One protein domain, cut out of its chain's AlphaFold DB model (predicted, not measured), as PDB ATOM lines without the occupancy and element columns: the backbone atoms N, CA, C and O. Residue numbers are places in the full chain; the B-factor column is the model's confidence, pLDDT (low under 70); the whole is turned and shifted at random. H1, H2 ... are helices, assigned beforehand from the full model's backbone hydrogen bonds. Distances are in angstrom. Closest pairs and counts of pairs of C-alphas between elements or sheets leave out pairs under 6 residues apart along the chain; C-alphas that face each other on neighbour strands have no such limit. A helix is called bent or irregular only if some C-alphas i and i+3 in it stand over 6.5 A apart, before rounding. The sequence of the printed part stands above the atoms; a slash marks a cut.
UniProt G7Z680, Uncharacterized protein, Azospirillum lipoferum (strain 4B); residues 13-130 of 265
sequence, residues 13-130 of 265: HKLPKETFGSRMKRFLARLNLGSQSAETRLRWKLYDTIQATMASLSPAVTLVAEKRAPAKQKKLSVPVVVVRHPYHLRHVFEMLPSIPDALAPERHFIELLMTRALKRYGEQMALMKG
ATOM      1  N   HIS A  13      72.401  43.347-189.747       76.88
ATOM      2  CA  HIS A  13      72.497  44.403-190.762       76.88
ATOM      3  C   HIS A  13      71.336  45.413-190.738       76.88
ATOM      4  O   HIS A  13      71.510  46.534-191.205       76.88
ATOM      5  N   LYS A  14      70.164  45.045-190.194       79.56
ATOM      6  CA  LYS A  14      68.992  45.938-190.075       79.56
ATOM      7  C   LYS A  14      68.903  46.628-188.714       79.56
ATOM      8  O   LYS A  14      67.895  47.266-188.429       79.56
ATOM      9  N   LEU A  15      69.911  46.450-187.860       82.25
ATOM     10  CA  LEU A  15      69.910  46.983-186.506       82.25
ATOM     11  C   LEU A  15      69.854  48.522-186.547       82.25
ATOM     12  O   LEU A  15      70.753  49.135-187.134       82.25
ATOM     13  N   PRO A  16      68.856  49.157-185.903       82.69
ATOM     14  CA  PRO A  16      68.836  50.606-185.760       82.69
ATOM     15  C   PRO A  16      70.108  51.067-185.034       82.69
ATOM     16  O   PRO A  16      70.491  50.511-184.000       82.69
ATOM     17  N   LYS A  17      70.819  52.042-185.611       80.56
ATOM     18  CA  LYS A  17      72.101  52.514-185.076       80.56
ATOM     19  C   LYS A  17      71.868  53.674-184.118       80.56
ATOM     20  O   LYS A  17      71.419  54.739-184.526       80.56
ATOM     21  N   GLU A  18      72.263  53.491-182.864       80.19
ATOM     22  CA  GLU A  18      72.284  54.592-181.905       80.19
ATOM     23  C   GLU A  18      73.337  55.640-182.314       80.19
ATOM     24  O   GLU A  18      74.517  55.306-182.482       80.19
ATOM     25  N   THR A  19      72.917  56.902-182.447       83.69
ATOM     26  CA  THR A  19      73.792  58.026-182.810       83.69
ATOM     27  C   THR A  19      74.770  58.374-181.685       83.69
ATOM     28  O   THR A  19      74.487  58.176-180.502       83.69
ATOM     29  N   PHE A  20      75.930  58.943-182.034       81.00
ATOM     30  CA  PHE A  20      76.927  59.366-181.043       81.00
ATOM     31  C   PHE A  20      76.349  60.364-180.026       81.00
ATOM     32  O   PHE A  20      76.530  60.197-178.821       81.00
ATOM     33  N   GLY A  21      75.552  61.333-180.495       82.75
ATOM     34  CA  GLY A  21      74.854  62.282-179.625       82.75
ATOM     35  C   GLY A  21      73.893  61.609-178.637       82.75
ATOM     36  O   GLY A  21      73.849  62.001-177.474       82.75
ATOM     37  N   SER A  22      73.178  60.553-179.050       82.19
ATOM     38  CA  SER A  22      72.333  59.755-178.144       82.19
ATOM     39  C   SER A  22      73.161  59.084-177.050       82.19
ATOM     40  O   SER A  22      72.812  59.173-175.873       82.19
ATOM     41  N   ARG A  23      74.300  58.481-177.414       83.31
ATOM     42  CA  ARG A  23      75.207  57.837-176.451       83.31
ATOM     43  C   ARG A  23      75.767  58.834-175.440       83.31
ATOM     44  O   ARG A  23      75.831  58.522-174.254       83.31
ATOM     45  N   MET A  24      76.126  60.036-175.893       83.50
ATOM     46  CA  MET A  24      76.630  61.101-175.024       83.50
ATOM     47  C   MET A  24      75.544  61.614-174.070       83.50
ATOM     48  O   MET A  24      75.779  61.690-172.867       83.50
ATOM     49  N   LYS A  25      74.320  61.857-174.565       83.31
ATOM     50  CA  LYS A  25      73.165  62.199-173.712       83.31
ATOM     51  C   LYS A  25      72.878  61.109-172.681       83.31
ATOM     52  O   LYS A  25      72.591  61.413-171.528       83.31
ATOM     53  N   ARG A  26      73.007  59.839-173.070       83.44
ATOM     54  CA  ARG A  26      72.829  58.693-172.173       83.44
ATOM     55  C   ARG A  26      73.897  58.637-171.086       83.44
ATOM     56  O   ARG A  26      73.592  58.277-169.952       83.44
ATOM     57  N   PHE A  27      75.136  58.984-171.422       83.69
ATOM     58  CA  PHE A  27      76.228  59.092-170.461       83.69
ATOM     59  C   PHE A  27      75.989  60.227-169.457       83.69
ATOM     60  O   PHE A  27      76.037  59.980-168.256       83.69
ATOM     61  N   LEU A  28      75.629  61.426-169.928       85.25
ATOM     62  CA  LEU A  28      75.306  62.570-169.066       85.25
ATOM     63  C   LEU A  28      74.107  62.284-168.150       85.25
ATOM     64  O   LEU A  28      74.170  62.530-166.948       85.25
ATOM     65  N   ALA A  29      73.058  61.648-168.682       83.69
ATOM     66  CA  ALA A  29      71.890  61.253-167.899       83.69
ATOM     67  C   ALA A  29      72.235  60.278-166.757       83.69
ATOM     68  O   ALA A  29      71.620  60.337-165.699       83.69
ATOM     69  N   ARG A  30      73.235  59.399-166.935       82.06
ATOM     70  CA  ARG A  30      73.716  58.504-165.862       82.06
ATOM     71  C   ARG A  30      74.441  59.245-164.740       82.06
ATOM     72  O   ARG A  30      74.532  58.704-163.645       82.06
ATOM     73  N   LEU A  31      74.950  60.443-165.014       85.44
ATOM     74  CA  LEU A  31      75.562  61.334-164.028       85.44
ATOM     75  C   LEU A  31      74.534  62.298-163.409       85.44
ATOM     76  O   LEU A  31      74.923  63.225-162.711       85.44
ATOM     77  N   ASN A  32      73.234  62.100-163.676       79.56
ATOM     78  CA  ASN A  32      72.150  63.028-163.334       79.56
ATOM     79  C   ASN A  32      72.339  64.443-163.917       79.56
ATOM     80  O   ASN A  32      71.758  65.408-163.427       79.56
ATOM     81  N   LEU A  33      73.125  64.568-164.991       74.31
ATOM     82  CA  LEU A  33      73.367  65.825-165.687       74.31
ATOM     83  C   LEU A  33      72.422  65.924-166.895       74.31
ATOM     84  O   LEU A  33      72.626  65.284-167.927       74.31
ATOM     85  N   GLY A  34      71.377  66.741-166.751       70.94
ATOM     86  CA  GLY A  34      70.446  67.109-167.821       70.94
ATOM     87  C   GLY A  34      69.089  66.398-167.780       70.94
ATOM     88  O   GLY A  34      68.967  65.227-167.417       70.94
ATOM     89  N   SER A  35      68.046  67.116-168.201       76.19
ATOM     90  CA  SER A  35      66.711  66.558-168.415       76.19
ATOM     91  C   SER A  35      66.656  65.809-169.751       76.19
ATOM     92  O   SER A  35      67.318  66.165-170.725       76.19
ATOM     93  N   GLN A  36      65.889  64.721-169.796       81.81
ATOM     94  CA  GLN A  36      65.714  63.908-171.001       81.81
ATOM     95  C   GLN A  36      64.225  63.746-171.263       81.81
ATOM     96  O   GLN A  36      63.474  63.450-170.330       81.81
ATOM     97  N   SER A  37      63.811  63.899-172.521       85.25
ATOM     98  CA  SER A  37      62.422  63.656-172.908       85.25
ATOM     99  C   SER A  37      62.033  62.193-172.669       85.25
ATOM    100  O   SER A  37      62.879  61.289-172.720       85.25
ATOM    101  N   ALA A  38      60.741  61.948-172.436       86.06
ATOM    102  CA  ALA A  38      60.200  60.597-172.292       86.06
ATOM    103  C   ALA A  38      60.522  59.724-173.520       86.06
ATOM    104  O   ALA A  38      60.932  58.575-173.372       86.06
ATOM    105  N   GLU A  39      60.450  60.303-174.723       86.94
ATOM    106  CA  GLU A  39      60.792  59.630-175.978       86.94
ATOM    107  C   GLU A  39      62.267  59.200-176.036       86.94
ATOM    108  O   GLU A  39      62.569  58.072-176.421       86.94
ATOM    109  N   THR A  40      63.201  60.049-175.588       86.62
ATOM    110  CA  THR A  40      64.637  59.708-175.569       86.62
ATOM    111  C   THR A  40      64.905  58.531-174.630       86.62
ATOM    112  O   THR A  40      65.634  57.600-174.978       86.62
ATOM    113  N   ARG A  41      64.269  58.531-173.451       87.81
ATOM    114  CA  ARG A  41      64.361  57.419-172.493       87.81
ATOM    115  C   ARG A  41      63.768  56.135-173.069       87.81
ATOM    116  O   ARG A  41      64.370  55.071-172.919       87.81
ATOM    117  N   LEU A  42      62.626  56.235-173.750       89.88
ATOM    118  CA  LEU A  42      61.996  55.103-174.422       89.88
ATOM    119  C   LEU A  42      62.907  54.544-175.517       89.88
ATOM    120  O   LEU A  42      63.153  53.343-175.533       89.88
ATOM    121  N   ARG A  43      63.496  55.394-176.363       90.19
ATOM    122  CA  ARG A  43      64.441  54.969-177.405       90.19
ATOM    123  C   ARG A  43      65.640  54.213-176.818       90.19
ATOM    124  O   ARG A  43      65.996  53.153-177.325       90.19
ATOM    125  N   TRP A  44      66.228  54.682-175.714       89.56
ATOM    126  CA  TRP A  44      67.296  53.940-175.025       89.56
ATOM    127  C   TRP A  44      66.832  52.588-174.486       89.56
ATOM    128  O   TRP A  44      67.553  51.600-174.628       89.56
ATOM    129  N   LYS A  45      65.628  52.530-173.906       89.94
ATOM    130  CA  LYS A  45      65.018  51.273-173.458       89.94
ATOM    131  C   LYS A  45      64.817  50.314-174.633       89.94
ATOM    132  O   LYS A  45      65.117  49.137-174.492       89.94
ATOM    133  N   LEU A  46      64.380  50.800-175.797       91.44
ATOM    134  CA  LEU A  46      64.223  49.982-177.004       91.44
ATOM    135  C   LEU A  46      65.561  49.433-177.501       91.44
ATOM    136  O   LEU A  46      65.639  48.244-177.798       91.44
ATOM    137  N   TYR A  47      66.622  50.244-177.531       89.38
ATOM    138  CA  TYR A  47      67.961  49.745-177.863       89.38
ATOM    139  C   TYR A  47      68.405  48.634-176.911       89.38
ATOM    140  O   TYR A  47      68.891  47.597-177.366       89.38
ATOM    141  N   ASP A  48      68.196  48.807-175.606       88.19
ATOM    142  CA  ASP A  48      68.536  47.786-174.615       88.19
ATOM    143  C   ASP A  48      67.700  46.514-174.789       88.19
ATOM    144  O   ASP A  48      68.261  45.417-174.783       88.19
ATOM    145  N   THR A  49      66.388  46.647-175.009       90.69
ATOM    146  CA  THR A  49      65.483  45.526-175.296       90.69
ATOM    147  C   THR A  49      65.934  44.767-176.538       90.69
ATOM    148  O   THR A  49      66.006  43.540-176.514       90.69
ATOM    149  N   ILE A  50      66.287  45.474-177.615       90.56
ATOM    150  CA  ILE A  50      66.772  44.872-178.858       90.56
ATOM    151  C   ILE A  50      68.044  44.058-178.598       90.56
ATOM    152  O   ILE A  50      68.114  42.889-178.980       90.56
ATOM    153  N   GLN A  51      69.031  44.646-177.920       86.56
ATOM    154  CA  GLN A  51      70.296  43.973-177.618       86.56
ATOM    155  C   GLN A  51      70.082  42.748-176.720       86.56
ATOM    156  O   GLN A  51      70.600  41.671-177.019       86.56
ATOM    157  N   ALA A  52      69.283  42.887-175.659       86.00
ATOM    158  CA  ALA A  52      68.969  41.794-174.743       86.00
ATOM    159  C   ALA A  52      68.228  40.653-175.453       86.00
ATOM    160  O   ALA A  52      68.535  39.479-175.241       86.00
ATOM    161  N   THR A  53      67.298  40.987-176.344       88.56
ATOM    162  CA  THR A  53      66.515  40.014-177.111       88.56
ATOM    163  C   THR A  53      67.371  39.282-178.139       88.56
ATOM    164  O   THR A  53      67.304  38.058-178.234       88.56
ATOM    165  N   MET A  54      68.228  40.001-178.873       88.44
ATOM    166  CA  MET A  54      69.183  39.388-179.801       88.44
ATOM    167  C   MET A  54      70.135  38.444-179.077       88.44
ATOM    168  O   MET A  54      70.343  37.327-179.540       88.44
ATOM    169  N   ALA A  55      70.673  38.863-177.929       84.00
ATOM    170  CA  ALA A  55      71.496  37.996-177.102       84.00
ATOM    171  C   ALA A  55      70.706  36.745-176.688       84.00
ATOM    172  O   ALA A  55      71.149  35.633-176.963       84.00
ATOM    173  N   SER A  56      69.505  36.916-176.133       85.56
ATOM    174  CA  SER A  56      68.648  35.829-175.628       85.56
ATOM    175  C   SER A  56      68.270  34.779-176.686       85.56
ATOM    176  O   SER A  56      68.065  33.615-176.349       85.56
ATOM    177  N   LEU A  57      68.195  35.178-177.960       85.75
ATOM    178  CA  LEU A  57      67.896  34.303-179.104       85.75
ATOM    179  C   LEU A  57      69.149  33.764-179.818       85.75
ATOM    180  O   LEU A  57      69.027  32.990-180.773       85.75
ATOM    181  N   SER A  58      70.347  34.189-179.407       81.62
ATOM    182  CA  SER A  58      71.604  33.806-180.053       81.62
ATOM    183  C   SER A  58      72.123  32.440-179.571       81.62
ATOM    184  O   SER A  58      71.971  32.107-178.392       81.62
ATOM    185  N   PRO A  59      72.831  31.677-180.431       66.81
ATOM    186  CA  PRO A  59      73.475  30.420-180.029       66.81
ATOM    187  C   PRO A  59      74.496  30.599-178.893       66.81
ATOM    188  O   PRO A  59      74.701  29.709-178.070       66.81
ATOM    189  N   ALA A  60      75.130  31.774-178.819       62.56
ATOM    190  CA  ALA A  60      76.117  32.086-177.791       62.56
ATOM    191  C   ALA A  60      75.512  32.073-176.377       62.56
ATOM    192  O   ALA A  60      76.177  31.670-175.428       62.56
ATOM    193  N   VAL A  61      74.239  32.450-176.219       61.34
ATOM    194  CA  VAL A  61      73.570  32.413-174.908       61.34
ATOM    195  C   VAL A  61      73.233  30.989-174.467       61.34
ATOM    196  O   VAL A  61      73.169  30.730-173.266       61.34
ATOM    197  N   THR A  62      73.083  30.052-175.406       58.09
ATOM    198  CA  THR A  62      72.814  28.639-175.103       58.09
ATOM    199  C   THR A  62      74.079  27.821-174.860       58.09
ATOM    200  O   THR A  62      74.052  26.925-174.026       58.09
ATOM    201  N   LEU A  63      75.191  28.153-175.525       54.03
ATOM    202  CA  LEU A  63      76.476  27.445-175.389       54.03
ATOM    203  C   LEU A  63      77.257  27.813-174.112       54.03
ATOM    204  O   LEU A  63      78.187  27.110-173.738       54.03
ATOM    205  N   VAL A  64      76.900  28.912-173.436       51.38
ATOM    206  CA  VAL A  64      77.669  29.480-172.304       51.38
ATOM    207  C   VAL A  64      76.882  29.395-170.983       51.38
ATOM    208  O   VAL A  64      77.229  30.043-169.998       51.38
ATOM    209  N   ALA A  65      75.819  28.582-170.917       49.28
ATOM    210  CA  ALA A  65      75.053  28.389-169.681       49.28
ATOM    211  C   ALA A  65      75.921  27.852-168.520       49.28
ATOM    212  O   ALA A  65      75.691  28.238-167.377       49.28
ATOM    213  N   GLU A  66      76.966  27.071-168.818       46.16
ATOM    214  CA  GLU A  66      77.910  26.509-167.833       46.16
ATOM    215  C   GLU A  66      79.046  27.466-167.419       46.16
ATOM    216  O   GLU A  66      79.701  27.243-166.407       46.16
ATOM    217  N   LYS A  67      79.274  28.574-168.141       44.22
ATOM    218  CA  LYS A  67      80.363  29.540-167.864       44.22
ATOM    219  C   LYS A  67      79.860  30.884-167.328       44.22
ATOM    220  O   LYS A  67      80.504  31.916-167.511       44.22
ATOM    221  N   ARG A  68      78.698  30.909-166.666       50.91
ATOM    222  CA  ARG A  68      78.145  32.129-166.055       50.91
ATOM    223  C   ARG A  68      78.879  32.511-164.762       50.91
ATOM    224  O   ARG A  68      78.328  32.439-163.675       50.91
ATOM    225  N   ALA A  69      80.094  33.022-164.931       37.97
ATOM    226  CA  ALA A  69      80.673  34.073-164.101       37.97
ATOM    227  C   ALA A  69      81.011  35.259-165.026       37.97
ATOM    228  O   ALA A  69      81.338  35.070-166.198       37.97
ATOM    229  N   PRO A  70      80.809  36.492-164.550       47.09
ATOM    230  CA  PRO A  70      79.916  37.461-165.167       47.09
ATOM    231  C   PRO A  70      80.343  37.809-166.598       47.09
ATOM    232  O   PRO A  70      81.364  38.466-166.815       47.09
ATOM    233  N   ALA A  71      79.519  37.451-167.587       47.22
ATOM    234  CA  ALA A  71      79.590  38.103-168.888       47.22
ATOM    235  C   ALA A  71      79.398  39.605-168.640       47.22
ATOM    236  O   ALA A  71      78.316  40.052-168.257       47.22
ATOM    237  N   LYS A  72      80.514  40.332-168.739       43.66
ATOM    238  CA  LYS A  72      80.698  41.732-168.372       43.66
ATOM    239  C   LYS A  72      79.443  42.562-168.614       43.66
ATOM    240  O   LYS A  72      78.953  42.673-169.735       43.66
ATOM    241  N   GLN A  73      79.001  43.173-167.522       45.22
ATOM    242  CA  GLN A  73      78.003  44.225-167.395       45.22
ATOM    243  C   GLN A  73      78.076  45.260-168.538       45.22
ATOM    244  O   GLN A  73      78.589  46.366-168.371       45.22
ATOM    245  N   LYS A  74      77.459  44.988-169.691       52.06
ATOM    246  CA  LYS A  74      76.715  46.067-170.336       52.06
ATOM    247  C   LYS A  74      75.516  46.274-169.424       52.06
ATOM    248  O   LYS A  74      74.707  45.364-169.290       52.06
ATOM    249  N   LYS A  75      75.458  47.421-168.738       60.25
ATOM    250  CA  LYS A  75      74.301  47.868-167.942       60.25
ATOM    251  C   LYS A  75      73.086  48.033-168.872       60.25
ATOM    252  O   LYS A  75      72.733  49.157-169.223       60.25
ATOM    253  N   LEU A  76      72.543  46.917-169.353       63.00
ATOM    254  CA  LEU A  76      71.292  46.839-170.088       63.00
ATOM    255  C   LEU A  76      70.170  46.932-169.064       63.00
ATOM    256  O   LEU A  76      70.240  46.305-168.007       63.00
ATOM    257  N   SER A  77      69.127  47.688-169.380       69.75
ATOM    258  CA  SER A  77      67.931  47.757-168.539       69.75
ATOM    259  C   SER A  77      67.073  46.486-168.586       69.75
ATOM    260  O   SER A  77      66.088  46.403-167.861       69.75
ATOM    261  N   VAL A  78      67.398  45.525-169.460       73.75
ATOM    262  CA  VAL A  78      66.615  44.303-169.706       73.75
ATOM    263  C   VAL A  78      67.514  43.068-169.552       73.75
ATOM    264  O   VAL A  78      68.609  43.050-170.124       73.75
ATOM    265  N   PRO A  79      67.089  42.038-168.795       76.81
ATOM    266  CA  PRO A  79      67.885  40.833-168.580       76.81
ATOM    267  C   PRO A  79      67.993  39.969-169.845       76.81
ATOM    268  O   PRO A  79      67.079  39.907-170.663       76.81
ATOM    269  N   VAL A  80      69.109  39.245-169.970       79.62
ATOM    270  CA  VAL A  80      69.323  38.231-171.015       79.62
ATOM    271  C   VAL A  80      68.911  36.862-170.477       79.62
ATOM    272  O   VAL A  80      69.429  36.410-169.453       79.62
ATOM    273  N   VAL A  81      68.003  36.178-171.172       82.25
ATOM    274  CA  VAL A  81      67.405  34.912-170.720       82.25
ATOM    275  C   VAL A  81      67.578  33.808-171.755       82.25
ATOM    276  O   VAL A  81      67.661  34.067-172.950       82.25
ATOM    277  N   VAL A  82      67.612  32.551-171.305       84.38
ATOM    278  CA  VAL A  82      67.529  31.408-172.223       84.38
ATOM    279  C   VAL A  82      66.066  31.246-172.627       84.38
ATOM    280  O   VAL A  82      65.207  30.881-171.818       84.38
ATOM    281  N   VAL A  83      65.760  31.551-173.883       86.31
ATOM    282  CA  VAL A  83      64.393  31.459-174.403       86.31
ATOM    283  C   VAL A  83      64.105  30.001-174.740       86.31
ATOM    284  O   VAL A  83      64.849  29.388-175.492       86.31
ATOM    285  N   ARG A  84      63.042  29.429-174.172       87.81
ATOM    286  CA  ARG A  84      62.526  28.087-174.527       87.81
ATOM    287  C   ARG A  84      61.086  28.145-175.029       87.81
ATOM    288  O   ARG A  84      60.648  27.275-175.764       87.81
ATOM    289  N   HIS A  85      60.365  29.189-174.634       91.00
ATOM    290  CA  HIS A  85      59.007  29.477-175.059       91.00
ATOM    291  C   HIS A  85      58.891  30.982-175.352       91.00
ATOM    292  O   HIS A  85      59.523  31.770-174.635       91.00
ATOM    293  N   PRO A  86      58.063  31.418-176.323       93.19
ATOM    294  CA  PRO A  86      57.806  32.837-176.585       93.19
ATOM    295  C   PRO A  86      57.399  33.643-175.341       93.19
ATOM    296  O   PRO A  86      57.713  34.824-175.238       93.19
ATOM    297  N   TYR A  87      56.787  33.006-174.337       92.56
ATOM    298  CA  TYR A  87      56.438  33.651-173.060       92.56
ATOM    299  C   TYR A  87      57.634  34.203-172.281       92.56
ATOM    300  O   TYR A  87      57.462  35.166-171.540       92.56
ATOM    301  N   HIS A  88      58.853  33.691-172.480       90.25
ATOM    302  CA  HIS A  88      60.045  34.291-171.861       90.25
ATOM    303  C   HIS A  88      60.324  35.706-172.404       90.25
ATOM    304  O   HIS A  88      60.989  36.506-171.752       90.25
ATOM    305  N   LEU A  89      59.781  36.031-173.580       91.88
ATOM    306  CA  LEU A  89      59.876  37.334-174.235       91.88
ATOM    307  C   LEU A  89      58.568  38.133-174.128       91.88
ATOM    308  O   LEU A  89      58.392  39.113-174.844       91.88
ATOM    309  N   ARG A  90      57.647  37.751-173.228       90.94
ATOM    310  CA  ARG A  90      56.341  38.416-173.044       90.94
ATOM    311  C   ARG A  90      56.457  39.935-172.891       90.94
ATOM    312  O   ARG A  90      55.715  40.660-173.538       90.94
ATOM    313  N   HIS A  91      57.427  40.407-172.113       89.94
ATOM    314  CA  HIS A  91      57.685  41.835-171.915       89.94
ATOM    315  C   HIS A  91      58.027  42.585-173.219       89.94
ATOM    316  O   HIS A  91      57.770  43.780-173.326       89.94
ATOM    317  N   VAL A  92      58.608  41.900-174.211       92.75
ATOM    318  CA  VAL A  92      58.894  42.459-175.542       92.75
ATOM    319  C   VAL A  92      57.606  42.558-176.354       92.75
ATOM    320  O   VAL A  92      57.351  43.582-176.980       92.75
ATOM    321  N   PHE A  93      56.775  41.514-176.306       92.75
ATOM    322  CA  PHE A  93      55.469  41.491-176.962       92.75
ATOM    323  C   PHE A  93      54.536  42.574-176.405       92.75
ATOM    324  O   PHE A  93      53.967  43.337-177.173       92.75
ATOM    325  N   GLU A  94      54.422  42.703-175.084       90.12
ATOM    326  CA  GLU A  94      53.557  43.709-174.447       90.12
ATOM    327  C   GLU A  94      54.007  45.149-174.726       90.12
ATOM    328  O   GLU A  94      53.189  46.061-174.721       90.12
ATOM    329  N   MET A  95      55.294  45.362-175.011       90.25
ATOM    330  CA  MET A  95      55.827  46.684-175.332       90.25
ATOM    331  C   MET A  95      55.453  47.148-176.742       90.25
ATOM    332  O   MET A  95      55.278  48.343-176.944       90.25
ATOM    333  N   LEU A  96      55.345  46.239-177.714       91.81
ATOM    334  CA  LEU A  96      55.206  46.571-179.137       91.81
ATOM    335  C   LEU A  96      54.024  47.505-179.473       91.81
ATOM    336  O   LEU A  96      54.275  48.470-180.200       91.81
ATOM    337  N   PRO A  97      52.789  47.282-178.968       89.56
ATOM    338  CA  PRO A  97      51.659  48.182-179.231       89.56
ATOM    339  C   PRO A  97      51.895  49.606-178.715       89.56
ATOM    340  O   PRO A  97      51.549  50.568-179.388       89.56
ATOM    341  N   SER A  98      52.596  49.739-177.585       87.94
ATOM    342  CA  SER A  98      52.875  51.027-176.935       87.94
ATOM    343  C   SER A  98      53.993  51.858-177.587       87.94
ATOM    344  O   SER A  98      54.300  52.954-177.114       87.94
ATOM    345  N   ILE A  99      54.665  51.347-178.630       90.81
ATOM    346  CA  ILE A  99      55.773  52.068-179.275       90.81
ATOM    347  C   ILE A  99      55.200  53.097-180.263       90.81
ATOM    348  O   ILE A  99      54.596  52.691-181.263       90.81
ATOM    349  N   PRO A 100      55.447  54.407-180.050       89.81
ATOM    350  CA  PRO A 100      54.929  55.457-180.919       89.81
ATOM    351  C   PRO A 100      55.561  55.397-182.312       89.81
ATOM    352  O   PRO A 100      56.692  54.933-182.483       89.81
ATOM    353  N   ASP A 101      54.869  55.946-183.310       87.88
ATOM    354  CA  ASP A 101      55.328  55.928-184.706       87.88
ATOM    355  C   ASP A 101      56.648  56.680-184.936       87.88
ATOM    356  O   ASP A 101      57.421  56.314-185.821       87.88
ATOM    357  N   ALA A 102      56.988  57.651-184.079       89.19
ATOM    358  CA  ALA A 102      58.301  58.309-184.076       89.19
ATOM    359  C   ALA A 102      59.482  57.332-183.856       89.19
ATOM    360  O   ALA A 102      60.629  57.636-184.189       89.19
ATOM    361  N   LEU A 103      59.207  56.142-183.308       91.25
ATOM    362  CA  LEU A 103      60.154  55.045-183.077       91.25
ATOM    363  C   LEU A 103      59.842  53.831-183.970       91.25
ATOM    364  O   LEU A 103      60.150  52.685-183.628       91.25
ATOM    365  N   ALA A 104      59.225  54.070-185.133       89.88
ATOM    366  CA  ALA A 104      58.894  53.028-186.096       89.88
ATOM    367  C   ALA A 104      60.096  52.151-186.502       89.88
ATOM    368  O   ALA A 104      59.897  50.935-186.568       89.88
ATOM    369  N   PRO A 105      61.323  52.664-186.745       91.12
ATOM    370  CA  PRO A 105      62.466  51.813-187.084       91.12
ATOM    371  C   PRO A 105      62.783  50.777-185.996       91.12
ATOM    372  O   PRO A 105      62.977  49.597-186.298       91.12
ATOM    373  N   GLU A 106      62.780  51.191-184.727       92.75
ATOM    374  CA  GLU A 106      62.962  50.304-183.581       92.75
ATOM    375  C   GLU A 106      61.809  49.301-183.455       92.75
ATOM    376  O   GLU A 106      62.067  48.102-183.312       92.75
ATOM    377  N   ARG A 107      60.551  49.753-183.590       92.94
ATOM    378  CA  ARG A 107      59.365  48.877-183.583       92.94
ATOM    379  C   ARG A 107      59.477  47.779-184.641       92.94
ATOM    380  O   ARG A 107      59.368  46.600-184.314       92.94
ATOM    381  N   HIS A 108      59.771  48.149-185.889       92.06
ATOM    382  CA  HIS A 108      59.898  47.210-187.008       92.06
ATOM    383  C   HIS A 108      61.024  46.195-186.788       92.06
ATOM    384  O   HIS A 108      60.888  45.023-187.148       92.06
ATOM    385  N   PHE A 109      62.141  46.618-186.192       93.62
ATOM    386  CA  PHE A 109      63.231  45.698-185.890       93.62
ATOM    387  C   PHE A 109      62.838  44.678-184.816       93.62
ATOM    388  O   PHE A 109      63.110  43.486-184.972       93.62
ATOM    389  N   ILE A 110      62.158  45.118-183.753       93.94
ATOM    390  CA  ILE A 110      61.645  44.226-182.706       93.94
ATOM    391  C   ILE A 110      60.615  43.254-183.291       93.94
ATOM    392  O   ILE A 110      60.724  42.050-183.060       93.94
ATOM    393  N   GLU A 111      59.675  43.731-184.113       93.00
ATOM    394  CA  GLU A 111      58.713  42.872-184.817       93.00
ATOM    395  C   GLU A 111      59.416  41.821-185.684       93.00
ATOM    396  O   GLU A 111      59.034  40.649-185.669       93.00
ATOM    397  N   LEU A 112      60.480  42.196-186.404       93.12
ATOM    398  CA  LEU A 112      61.271  41.263-187.206       93.12
ATOM    399  C   LEU A 112      61.937  40.187-186.335       93.12
ATOM    400  O   LEU A 112      61.915  39.008-186.699       93.12
ATOM    401  N   LEU A 113      62.523  40.574-185.197       92.31
ATOM    402  CA  LEU A 113      63.117  39.629-184.247       92.31
ATOM    403  C   LEU A 113      62.064  38.664-183.700       92.31
ATOM    404  O   LEU A 113      62.279  37.450-183.722       92.31
ATOM    405  N   MET A 114      60.916  39.187-183.267       94.56
ATOM    406  CA  MET A 114      59.816  38.385-182.729       94.56
ATOM    407  C   MET A 114      59.243  37.444-183.780       94.56
ATOM    408  O   MET A 114      59.063  36.262-183.510       94.56
ATOM    409  N   THR A 115      59.066  37.914-185.013       94.56
ATOM    410  CA  THR A 115      58.638  37.078-186.142       94.56
ATOM    411  C   THR A 115      59.579  35.892-186.341       94.56
ATOM    412  O   THR A 115      59.127  34.763-186.528       94.56
ATOM    413  N   ARG A 116      60.898  36.113-186.292       93.12
ATOM    414  CA  ARG A 116      61.880  35.030-186.452       93.12
ATOM    415  C   ARG A 116      61.868  34.057-185.275       93.12
ATOM    416  O   ARG A 116      61.921  32.851-185.504       93.12
ATOM    417  N   ALA A 117      61.749  34.566-184.050       93.38
ATOM    418  CA  ALA A 117      61.601  33.741-182.855       93.38
ATOM    419  C   ALA A 117      60.348  32.851-182.945       93.38
ATOM    420  O   ALA A 117      60.429  31.640-182.755       93.38
ATOM    421  N   LEU A 118      59.204  33.425-183.324       95.31
ATOM    422  CA  LEU A 118      57.938  32.705-183.469       95.31
ATOM    423  C   LEU A 118      57.966  31.679-184.605       95.31
ATOM    424  O   LEU A 118      57.440  30.582-184.437       95.31
ATOM    425  N   LYS A 119      58.608  31.989-185.740       93.81
ATOM    426  CA  LYS A 119      58.827  31.010-186.818       93.81
ATOM    427  C   LYS A 119      59.619  29.809-186.316       93.81
ATOM    428  O   LYS A 119      59.172  28.680-186.496       93.81
ATOM    429  N   ARG A 120      60.730  30.058-185.618       92.81
ATOM    430  CA  ARG A 120      61.561  28.994-185.054       92.81
ATOM    431  C   ARG A 120      60.810  28.156-184.021       92.81
ATOM    432  O   ARG A 120      60.963  26.941-183.992       92.81
ATOM    433  N   TYR A 121      59.984  28.796-183.198       93.94
ATOM    434  CA  TYR A 121      59.171  28.096-182.209       93.94
ATOM    435  C   TYR A 121      58.135  27.206-182.897       93.94
ATOM    436  O   TYR A 121      57.988  26.045-182.535       93.94
ATOM    437  N   GLY A 122      57.473  27.719-183.937       92.44
ATOM    438  CA  GLY A 122      56.534  26.941-184.739       92.44
ATOM    439  C   GLY A 122      57.181  25.725-185.403       92.44
ATOM    440  O   GLY A 122      56.584  24.655-185.397       92.44
ATOM    441  N   GLU A 123      58.410  25.851-185.918       92.06
ATOM    442  CA  GLU A 123      59.185  24.715-186.444       92.06
ATOM    443  C   GLU A 123      59.471  23.667-185.360       92.06
ATOM    444  O   GLU A 123      59.237  22.480-185.573       92.06
ATOM    445  N   GLN A 124      59.942  24.095-184.182       91.38
ATOM    446  CA  GLN A 124      60.214  23.191-183.058       91.38
ATOM    447  C   GLN A 124      58.945  22.469-182.595       91.38
ATOM    448  O   GLN A 124      58.962  21.255-182.406       91.38
ATOM    449  N   MET A 125      57.834  23.194-182.462       92.19
ATOM    450  CA  MET A 125      56.553  22.617-182.064       92.19
ATOM    451  C   MET A 125      55.992  21.670-183.116       92.19
ATOM    452  O   MET A 125      55.430  20.642-182.748       92.19
ATOM    453  N   ALA A 126      56.164  21.975-184.403       91.94
ATOM    454  CA  ALA A 126      55.724  21.088-185.471       91.94
ATOM    455  C   ALA A 126      56.481  19.751-185.442       91.94
ATOM    456  O   ALA A 126      55.868  18.691-185.541       91.94
ATOM    457  N   LEU A 127      57.799  19.794-185.214       91.12
ATOM    458  CA  LEU A 127      58.620  18.593-185.034       91.12
ATOM    459  C   LEU A 127      58.208  17.794-183.791       91.12
ATOM    460  O   LEU A 127      58.125  16.574-183.851       91.12
ATOM    461  N   MET A 128      57.925  18.470-182.673       89.25
ATOM    462  CA  MET A 128      57.511  17.809-181.431       89.25
ATOM    463  C   MET A 128      56.114  17.184-181.516       89.25
ATOM    464  O   MET A 128      55.899  16.111-180.962       89.25
ATOM    465  N   LYS A 129      55.159  17.856-182.170       88.00
ATOM    466  CA  LYS A 129      53.783  17.360-182.335       88.00
ATOM    467  C   LYS A 129      53.647  16.337-183.468       88.00
ATOM    468  O   LYS A 129      52.645  15.632-183.511       88.00
ATOM    469  N   GLY A 130      54.607  16.284-184.393       89.25
ATOM    470  CA  GLY A 130      54.517  15.476-185.613       89.25
ATOM    471  C   GLY A 130      53.521  16.023-186.648       89.25
ATOM    472  O   GLY A 130      53.155  15.316-187.580       89.25
TER     473      GLY A 130
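This is residues 13 to 130 of the 265 residues of an uncharacterized protein of Azospirillum lipoferum (strain 4B) (UniProt G7Z680). The longest helix, H5, runs side by side with H2 and the shorter H4 in a small three-helix bundle, and its last part, residues 122 to 129, sticks out beyond the others together with Gly 130. H1 stands crosswise near H2, away from that protruding end, and a long loop after the small H3 swings out from the bundle, with residues 66 to 73 standing free. The printed part has 118 residues with five named helices, H1 to H5 in chain order, and no named strand; the class is all helix. The whole is only just compact, close to loose, with a radius of gyration of the C-alphas of 16.1 A, and spans 56 by 38 by 24 A.

H5, residues 101 to 129, is 38.7 A long, from C-alpha 101 at (55.328, 55.928, -184.706) to C-alpha 129 at (53.783, 17.360, -182.335). It has a kink of 38 degrees near residue 108 and is irregular, with C-alphas 102 and 105 8.3 A apart. H2, residues 38 to 56, is 26.4 A long. H4, residues 86 to 95, is 14.0 A long and irregular, with C-alphas 88 and 91 7.9 A apart. H1, residues 20 to 30, begins with C-alpha 20 at (76.927, 59.366, -181.043) and is 15.5 A long. H3, residues 59 to 63, measures 6.3 A.

H2, H4 and H5 form an up and down bundle, each helix running against the one before it in the chain. H5 touches H2 with residues 103 to 113 alone, at a shallow tilt of 25 degrees, the same way; the closest C-alphas, of Ile 50 and Ile 110, are 6.4 A apart. H4 and H5 form a helical hairpin at a shallow tilt of 19 degrees, opposite ways. H5 touches H4 with residues 110 to 121 alone, and the closest C-alphas, of Pro 86 and Leu 118, are 6.9 A apart. H2 and H4 are close but not clearly touching, with the closest C-alphas, of Thr 49 and Val 92, 7.3 A apart. H1 is close to H2 but not clearly touching, about perpendicular at 80 degrees; the closest C-alphas, of Arg 26 and Trp 44, are 7.8 A apart. H3 is likewise close to H2 but not clearly touching, with the closest C-alphas, of Ala 55 and Val 61, 6.3 A apart. H3 is apart from H1, H4 and H5. Every O i to N i+4 pair is within hydrogen-bond range in H1, H2 and H3; the counts are 3 of 6 in H4, where 5 of 7 O i to N i+3 pairs are within range, and 23 of 25 in H5.

The C-alphas of Leu 33 and Gly 130 are the two farthest apart, at 57.3 A. The printed part has no cut. The link from H3 to H4, residues 64 to 85, is long. Residues 59 to 77 have pLDDT under 70, and the mean of the printed part is 82.0.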